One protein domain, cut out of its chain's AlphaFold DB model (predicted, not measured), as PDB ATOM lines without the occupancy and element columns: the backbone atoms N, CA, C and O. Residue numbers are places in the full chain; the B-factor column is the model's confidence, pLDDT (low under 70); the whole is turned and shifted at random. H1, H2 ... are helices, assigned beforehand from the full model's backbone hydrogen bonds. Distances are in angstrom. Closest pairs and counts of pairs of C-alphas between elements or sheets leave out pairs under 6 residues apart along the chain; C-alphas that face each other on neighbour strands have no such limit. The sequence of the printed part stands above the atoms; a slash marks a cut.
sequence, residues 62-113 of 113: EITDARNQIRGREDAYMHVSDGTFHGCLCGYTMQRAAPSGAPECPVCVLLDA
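Overview. This is residues 62 to 113 of the 113 residues of an uncharacterized protein of Streptomyces montanus (UniProt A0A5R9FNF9). There is little regular structure here: two short helices, H1 and H2, pack side by side at one end, and the long winding stretch of residues 71 to 105 makes the rest of the body. The printed part has 52 residues with two named helices, H1 then H2, and no named strand. The class is all helix, with only 15 residues in named elements. It is compact, with a radius of gyration of the C-alphas of 10.0 A, and rounded, spanning 26 by 21 by 18 A.

Along the chain. Find C-alpha 62 at (-29.168, 5.871, 5.221); from there H1, residues 62 to 70, runs 12.6 A. Look next at C-alpha 106, at (-24.381, 12.219, 10.225), where H2, residues 106 to 111, begins; it runs 8.8 A to C-alpha 111 at (-30.665, 16.262, 5.626).

Arrangement. H1 and H2 touch; their closest C-alphas, of Ala 66 and Val 107, are 5.4 A apart. They form a helical hairpin, running opposite ways at a shallow tilt of 33 degrees, only just short of steep. In H1 and H2 every O i to N i+4 pair is within hydrogen-bond range.

Size, cuts and confidence. The C-alphas farthest apart, of Glu 62 and Phe 85, are 26.8 A apart. The printed part has no cut, and the 35-residue link from H1 to H2 is long. The mean pLDDT of the printed part is 88.1; residue 113, the chain's last, is under 70.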
ATOM      1  N   GLU A  62     -30.404   5.176   4.835       86.62
ATOM      2  CA  GLU A  62     -29.168   5.871   5.221       86.62
ATOM      3  C   GLU A  62     -29.365   6.809   6.422       86.62
ATOM      4  O   GLU A  62     -28.506   6.890   7.298       86.62
ATOM      5  N   ILE A  63     -30.520   7.474   6.504       88.56
ATOM      6  CA  ILE A  63     -30.856   8.360   7.622       88.56
ATOM      7  C   ILE A  63     -31.208   7.527   8.861       88.56
ATOM      8  O   ILE A  63     -30.744   7.835   9.960       88.56
ATOM      9  N   THR A  64     -31.939   6.419   8.684       87.06
ATOM     10  CA  THR A  64     -32.212   5.457   9.766       87.06
ATOM     11  C   THR A  64     -30.909   4.886  10.340       87.06
ATOM     12  O   THR A  64     -30.729   4.832  11.559       87.06
ATOM     13  N   ASP A  65     -29.965   4.504   9.481       88.25
ATOM     14  CA  ASP A  65     -28.661   3.968   9.873       88.25
ATOM     15  C   ASP A  65     -27.803   5.023  10.578       88.25
ATOM     16  O   ASP A  65     -27.233   4.750  11.638       88.25
ATOM     17  N   ALA A  66     -27.766   6.254  10.058       90.25
ATOM     18  CA  ALA A  66     -27.095   7.380  10.702       90.25
ATOM     19  C   ALA A  66     -27.690   7.691  12.087       90.25
ATOM     20  O   ALA A  66     -26.957   7.956  13.044       90.25
ATOM     21  N   ARG A  67     -29.017   7.604  12.234       89.69
ATOM     22  CA  ARG A  67     -29.718   7.799  13.511       89.69
ATOM     23  C   ARG A  67     -29.378   6.687  14.501       89.69
ATOM     24  O   ARG A  67     -29.053   6.966  15.655       89.69
ATOM     25  N   ASN A  68     -29.364   5.437  14.044       89.50
ATOM     26  CA  ASN A  68     -28.929   4.290  14.842       89.50
ATOM     27  C   ASN A  68     -27.463   4.410  15.265       89.50
ATOM     28  O   ASN A  68     -27.122   4.047  16.392       89.50
ATOM     29  N   GLN A  69     -26.605   4.959  14.402       90.75
ATOM     30  CA  GLN A  69     -25.209   5.205  14.726       90.75
ATOM     31  C   GLN A  69     -25.090   6.147  15.922       90.75
ATOM     32  O   GLN A  69     -24.286   5.873  16.803       90.75
ATOM     33  N   ILE A  70     -25.854   7.235  15.997       90.75
ATOM     34  CA  ILE A  70     -25.702   8.242  17.063       90.75
ATOM     35  C   ILE A  70     -26.606   8.028  18.280       90.75
ATOM     36  O   ILE A  70     -26.548   8.815  19.224       90.75
ATOM     37  N   ARG A  71     -27.416   6.968  18.285       90.50
ATOM     38  CA  ARG A  71     -28.421   6.726  19.321       90.50
ATOM     39  C   ARG A  71     -27.807   6.650  20.723       90.50
ATOM     40  O   ARG A  71     -26.938   5.817  20.982       90.50
ATOM     41  N   GLY A  72     -28.292   7.490  21.635       87.62
ATOM     42  CA  GLY A  72     -27.817   7.592  23.020       87.62
ATOM     43  C   GLY A  72     -26.468   8.301  23.189       87.62
ATOM     44  O   GLY A  72     -25.913   8.294  24.286       87.62
ATOM     45  N   ARG A  73     -25.924   8.872  22.112       89.69
ATOM     46  CA  ARG A  73     -24.691   9.670  22.096       89.69
ATOM     47  C   ARG A  73     -24.858  10.932  21.258       89.69
ATOM     48  O   ARG A  73     -23.888  11.435  20.701       89.69
ATOM     49  N   GLU A  74     -26.090  11.409  21.116       90.56
ATOM     50  CA  GLU A  74     -26.439  12.533  20.257       90.56
ATOM     51  C   GLU A  74     -25.704  13.809  20.692       90.56
ATOM     52  O   GLU A  74     -25.243  14.568  19.849       90.56
ATOM     53  N   ASP A  75     -25.496  14.015  21.991       89.75
ATOM     54  CA  ASP A  75     -24.772  15.161  22.557       89.75
ATOM     55  C   ASP A  75     -23.275  15.211  22.188       89.75
ATOM     56  O   ASP A  75     -22.640  16.262  22.298       89.75
ATOM     57  N   ALA A  76     -22.706  14.098  21.717       90.94
ATOM     58  CA  ALA A  76     -21.315  14.013  21.285       90.94
ATOM     59  C   ALA A  76     -21.077  14.500  19.842       90.94
ATOM     60  O   ALA A  76     -19.935  14.459  19.382       90.94
ATOM     61  N   TYR A  77     -22.120  14.942  19.129       91.94
ATOM     62  CA  TYR A  77     -22.056  15.350  17.722       91.94
ATOM     63  C   TYR A  77     -22.451  16.813  17.522       91.94
ATOM     64  O   TYR A  77     -23.311  17.345  18.223       91.94
ATOM     65  N   MET A  78     -21.856  17.461  16.519       92.19
ATOM     66  CA  MET A  78     -22.262  18.803  16.093       92.19
ATOM     67  C   MET A  78     -23.523  18.713  15.233       92.19
ATOM     68  O   MET A  78     -23.485  18.161  14.134       92.19
ATOM     69  N   HIS A  79     -24.640  19.245  15.725       92.31
ATOM     70  CA  HIS A  79     -25.901  19.257  14.981       92.31
ATOM     71  C   HIS A  79     -26.128  20.579  14.253       92.31
ATOM     72  O   HIS A  79     -25.715  21.639  14.724       92.31
ATOM     73  N   VAL A  80     -26.838  20.501  13.130       90.75
ATOM     74  CA  VAL A  80     -27.302  21.665  12.368       90.75
ATOM     75  C   VAL A  80     -28.655  22.096  12.927       90.75
ATOM     76  O   VAL A  80     -29.541  21.261  13.104       90.75
ATOM     77  N   SER A  81     -28.806  23.387  13.230       88.94
ATOM     78  CA  SER A  81     -30.059  23.943  13.755       88.94
ATOM     79  C   SER A  81     -31.170  23.883  12.705       88.94
ATOM     80  O   SER A  81     -30.935  24.181  11.539       88.94
ATOM     81  N   ASP A  82     -32.388  23.558  13.138       88.50
ATOM     82  CA  ASP A  82     -33.603  23.624  12.311       88.50
ATOM     83  C   ASP A  82     -34.238  25.031  12.269       88.50
ATOM     84  O   ASP A  82     -35.336  25.215  11.747       88.50
ATOM     85  N   GLY A  83     -33.566  26.039  12.836       85.44
ATOM     86  CA  GLY A  83     -34.079  27.403  12.972       85.44
ATOM     87  C   GLY A  83     -34.871  27.655  14.259       85.44
ATOM     88  O   GLY A  83     -35.224  28.804  14.534       85.44
ATOM     89  N   THR A  84     -35.115  26.634  15.084       88.12
ATOM     90  CA  THR A  84     -35.662  26.804  16.435       88.12
ATOM     91  C   THR A  84     -34.547  26.988  17.472       88.12
ATOM     92  O   THR A  84     -33.370  26.734  17.219       88.12
ATOM     93  N   PHE A  85     -34.902  27.459  18.674       83.69
ATOM     94  CA  PHE A  85     -33.923  27.857  19.698       83.69
ATOM     95  C   PHE A  85     -33.013  26.706  20.175       83.69
ATOM     96  O   PHE A  85     -31.856  26.938  20.521       83.69
ATOM     97  N   HIS A  86     -33.523  25.472  20.182       86.88
ATOM     98  CA  HIS A  86     -32.778  24.277  20.599       86.88
ATOM     99  C   HIS A  86     -32.945  23.079  19.655       86.88
ATOM    100  O   HIS A  86     -32.347  22.033  19.907       86.88
ATOM    101  N   GLY A  87     -33.760  23.192  18.608       88.69
ATOM    102  CA  GLY A  87     -33.999  22.108  17.666       88.69
ATOM    103  C   GLY A  87     -32.899  21.986  16.621       88.69
ATOM    104  O   GLY A  87     -32.186  22.940  16.282       88.69
ATOM    105  N   CYS A  88     -32.754  20.761  16.137       91.00
ATOM    106  CA  CYS A  88     -31.800  20.375  15.112       91.00
ATOM    107  C   CYS A  88     -32.525  19.678  13.969       91.00
ATOM    108  O   CYS A  88     -33.516  18.991  14.212       91.00
ATOM    109  N   LEU A  89     -31.961  19.733  12.760       89.88
ATOM    110  CA  LEU A  89     -32.522  19.070  11.574       89.88
ATOM    111  C   LEU A  89     -32.795  17.577  11.798       89.88
ATOM    112  O   LEU A  89     -33.792  17.038  11.334       89.88
ATOM    113  N   CYS A  90     -31.936  16.901  12.561       87.50
ATOM    114  CA  CYS A  90     -32.097  15.485  12.888       87.50
ATOM    115  C   CYS A  90     -33.228  15.183  13.895       87.50
ATOM    116  O   CYS A  90     -33.436  14.015  14.230       87.50
ATOM    117  N   GLY A  91     -33.926  16.196  14.418       86.75
ATOM    118  CA  GLY A  91     -34.946  16.075  15.464       86.75
ATOM    119  C   GLY A  91     -34.390  16.024  16.892       86.75
ATOM    120  O   GLY A  91     -35.153  15.892  17.848       86.75
ATOM    121  N   TYR A  92     -33.070  16.128  17.075       88.88
ATOM    122  CA  TYR A  92     -32.474  16.225  18.407       88.88
ATOM    123  C   TYR A  92     -32.698  17.618  19.006       88.88
ATOM    124  O   TYR A  92     -32.497  18.635  18.347       88.88
ATOM    125  N   THR A  93     -33.071  17.671  20.284       90.06
ATOM    126  CA  THR A  93     -33.118  18.927  21.042       90.06
ATOM    127  C   THR A  93     -31.807  19.102  21.802       90.06
ATOM    128  O   THR A  93     -31.532  18.349  22.740       90.06
ATOM    129  N   MET A  94     -31.001  20.098  21.427       84.75
ATOM    130  CA  MET A  94     -29.738  20.391  22.101       84.75
ATOM    131  C   MET A  94     -29.980  20.787  23.557       84.75
ATOM    132  O   MET A  94     -30.514  21.853  23.853       84.75
ATOM    133  N   GLN A  95     -29.508  19.949  24.477       82.75
ATOM    134  CA  GLN A  95     -29.434  20.295  25.900       82.75
ATOM    135  C   GLN A  95     -28.075  20.894  26.270       82.75
ATOM    136  O   GLN A  95     -27.955  21.643  27.241       82.75
ATOM    137  N   ARG A  96     -27.031  20.533  25.519       79.62
ATOM    138  CA  ARG A  96     -25.649  20.974  25.705       79.62
ATOM    139  C   ARG A  96     -24.989  21.134  24.345       79.62
ATOM    140  O   ARG A  96     -25.296  20.388  23.420       79.62
ATOM    141  N   ALA A  97     -24.082  22.100  24.247       77.19
ATOM    142  CA  ALA A  97     -23.230  22.224  23.076       77.19
ATOM    143  C   ALA A  97     -22.281  21.021  22.999       77.19
ATOM    144  O   ALA A  97     -21.760  20.573  24.026       77.19
ATOM    145  N   ALA A  98     -22.051  20.535  21.781       81.00
ATOM    146  CA  ALA A  98     -21.103  19.462  21.532       81.00
ATOM    147  C   ALA A  98     -19.680  19.878  21.958       81.00
ATOM    148  O   ALA A  98     -19.322  21.060  21.863       81.00
ATOM    149  N   PRO A  99     -18.847  18.934  22.428       84.44
ATOM    150  CA  PRO A  99     -17.461  19.225  22.771       84.44
ATOM    151  C   PRO A  99     -16.684  19.745  21.552       84.44
ATOM    152  O   PRO A  99     -16.938  19.359  20.412       84.44
ATOM    153  N   SER A 100     -15.709  20.627  21.786       84.88
ATOM    154  CA  SER A 100     -14.880  21.177  20.708       84.88
ATOM    155  C   SER A 100     -14.157  20.063  19.944       84.88
ATOM    156  O   SER A 100     -13.470  19.241  20.549       84.88
ATOM    157  N   GLY A 101     -14.297  20.054  18.614       85.81
ATOM    158  CA  GLY A 101     -13.742  19.007  17.749       85.81
ATOM    159  C   GLY A 101     -14.614  17.753  17.626       85.81
ATOM    160  O   GLY A 101     -14.147  16.752  17.085       85.81
ATOM    161  N   ALA A 102     -15.855  17.790  18.122       88.75
ATOM    162  CA  ALA A 102     -16.839  16.746  17.869       88.75
ATOM    163  C   ALA A 102     -17.057  16.532  16.358       88.75
ATOM    164  O   ALA A 102     -17.009  17.495  15.591       88.75
ATOM    165  N   PRO A 103     -17.312  15.289  15.918       92.62
ATOM    166  CA  PRO A 103     -17.726  15.025  14.547       92.62
ATOM    167  C   PRO A 103     -19.105  15.636  14.256       92.62
ATOM    168  O   PRO A 103     -19.932  15.806  15.155       92.62
ATOM    169  N   GLU A 104     -19.367  15.935  12.987       92.62
ATOM    170  CA  GLU A 104     -20.688  16.373  12.530       92.62
ATOM    171  C   GLU A 104     -21.723  15.259  12.700       92.62
ATOM    172  O   GLU A 104     -21.425  14.071  12.550       92.62
ATOM    173  N   CYS A 105     -22.952  15.646  13.036       92.12
ATOM    174  CA  CYS A 105     -24.071  14.729  13.140       92.12
ATOM    175  C   CYS A 105     -24.377  14.149  11.750       92.12
ATOM    176  O   CYS A 105     -24.819  14.895  10.873       92.12
ATOM    177  N   PRO A 106     -24.214  12.830  11.541       92.62
ATOM    178  CA  PRO A 106     -24.381  12.219  10.225       92.62
ATOM    179  C   PRO A 106     -25.816  12.363   9.703       92.62
ATOM    180  O   PRO A 106     -26.018  12.513   8.506       92.62
ATOM    181  N   VAL A 107     -26.814  12.400  10.596       92.81
ATOM    182  CA  VAL A 107     -28.218  12.641  10.227       92.81
ATOM    183  C   VAL A 107     -28.415  14.068   9.709       92.81
ATOM    184  O   VAL A 107     -29.081  14.260   8.701       92.81
ATOM    185  N   CYS A 108     -27.825  15.070  10.372       92.12
ATOM    186  CA  CYS A 108     -27.937  16.461   9.924       92.12
ATOM    187  C   CYS A 108     -27.238  16.670   8.579       92.12
ATOM    188  O   CYS A 108     -27.788  17.347   7.724       92.12
ATOM    189  N   VAL A 109     -26.070  16.051   8.379       92.81
ATOM    190  CA  VAL A 109     -25.327  16.127   7.111       92.81
ATOM    191  C   VAL A 109     -26.136  15.539   5.951       92.81
ATOM    192  O   VAL A 109     -26.135  16.102   4.865       92.81
ATOM    193  N   LEU A 110     -26.852  14.433   6.175       90.31
ATOM    194  CA  LEU A 110     -27.705  13.827   5.146       90.31
ATOM    195  C   LEU A 110     -28.958  14.659   4.828       90.31
ATOM    196  O   LEU A 110     -29.466  14.576   3.716       90.31
ATOM    197  N   LEU A 111     -29.467  15.430   5.793       87.19
ATOM    198  CA  LEU A 111     -30.665  16.262   5.626       87.19
ATOM    199  C   LEU A 111     -30.371  17.668   5.078       87.19
ATOM    200  O   LEU A 111     -31.287  18.307   4.570       87.19
ATOM    201  N   ASP A 112     -29.128  18.145   5.189       85.94
ATOM    202  CA  ASP A 112     -28.669  19.458   4.699       85.94
ATOM    203  C   ASP A 112     -28.139  19.419   3.244       85.94
ATOM    204  O   ASP A 112     -27.676  20.432   2.721       85.94
ATOM    205  N   ALA A 113     -28.172  18.245   2.598       67.38
ATOM    206  CA  ALA A 113     -27.605  17.989   1.268       67.38
ATOM    207  C   ALA A 113     -28.487  18.432   0.085       67.38
ATOM    208  O   ALA A 113     -29.735  18.386   0.191       67.38
TER     209      ALA A 113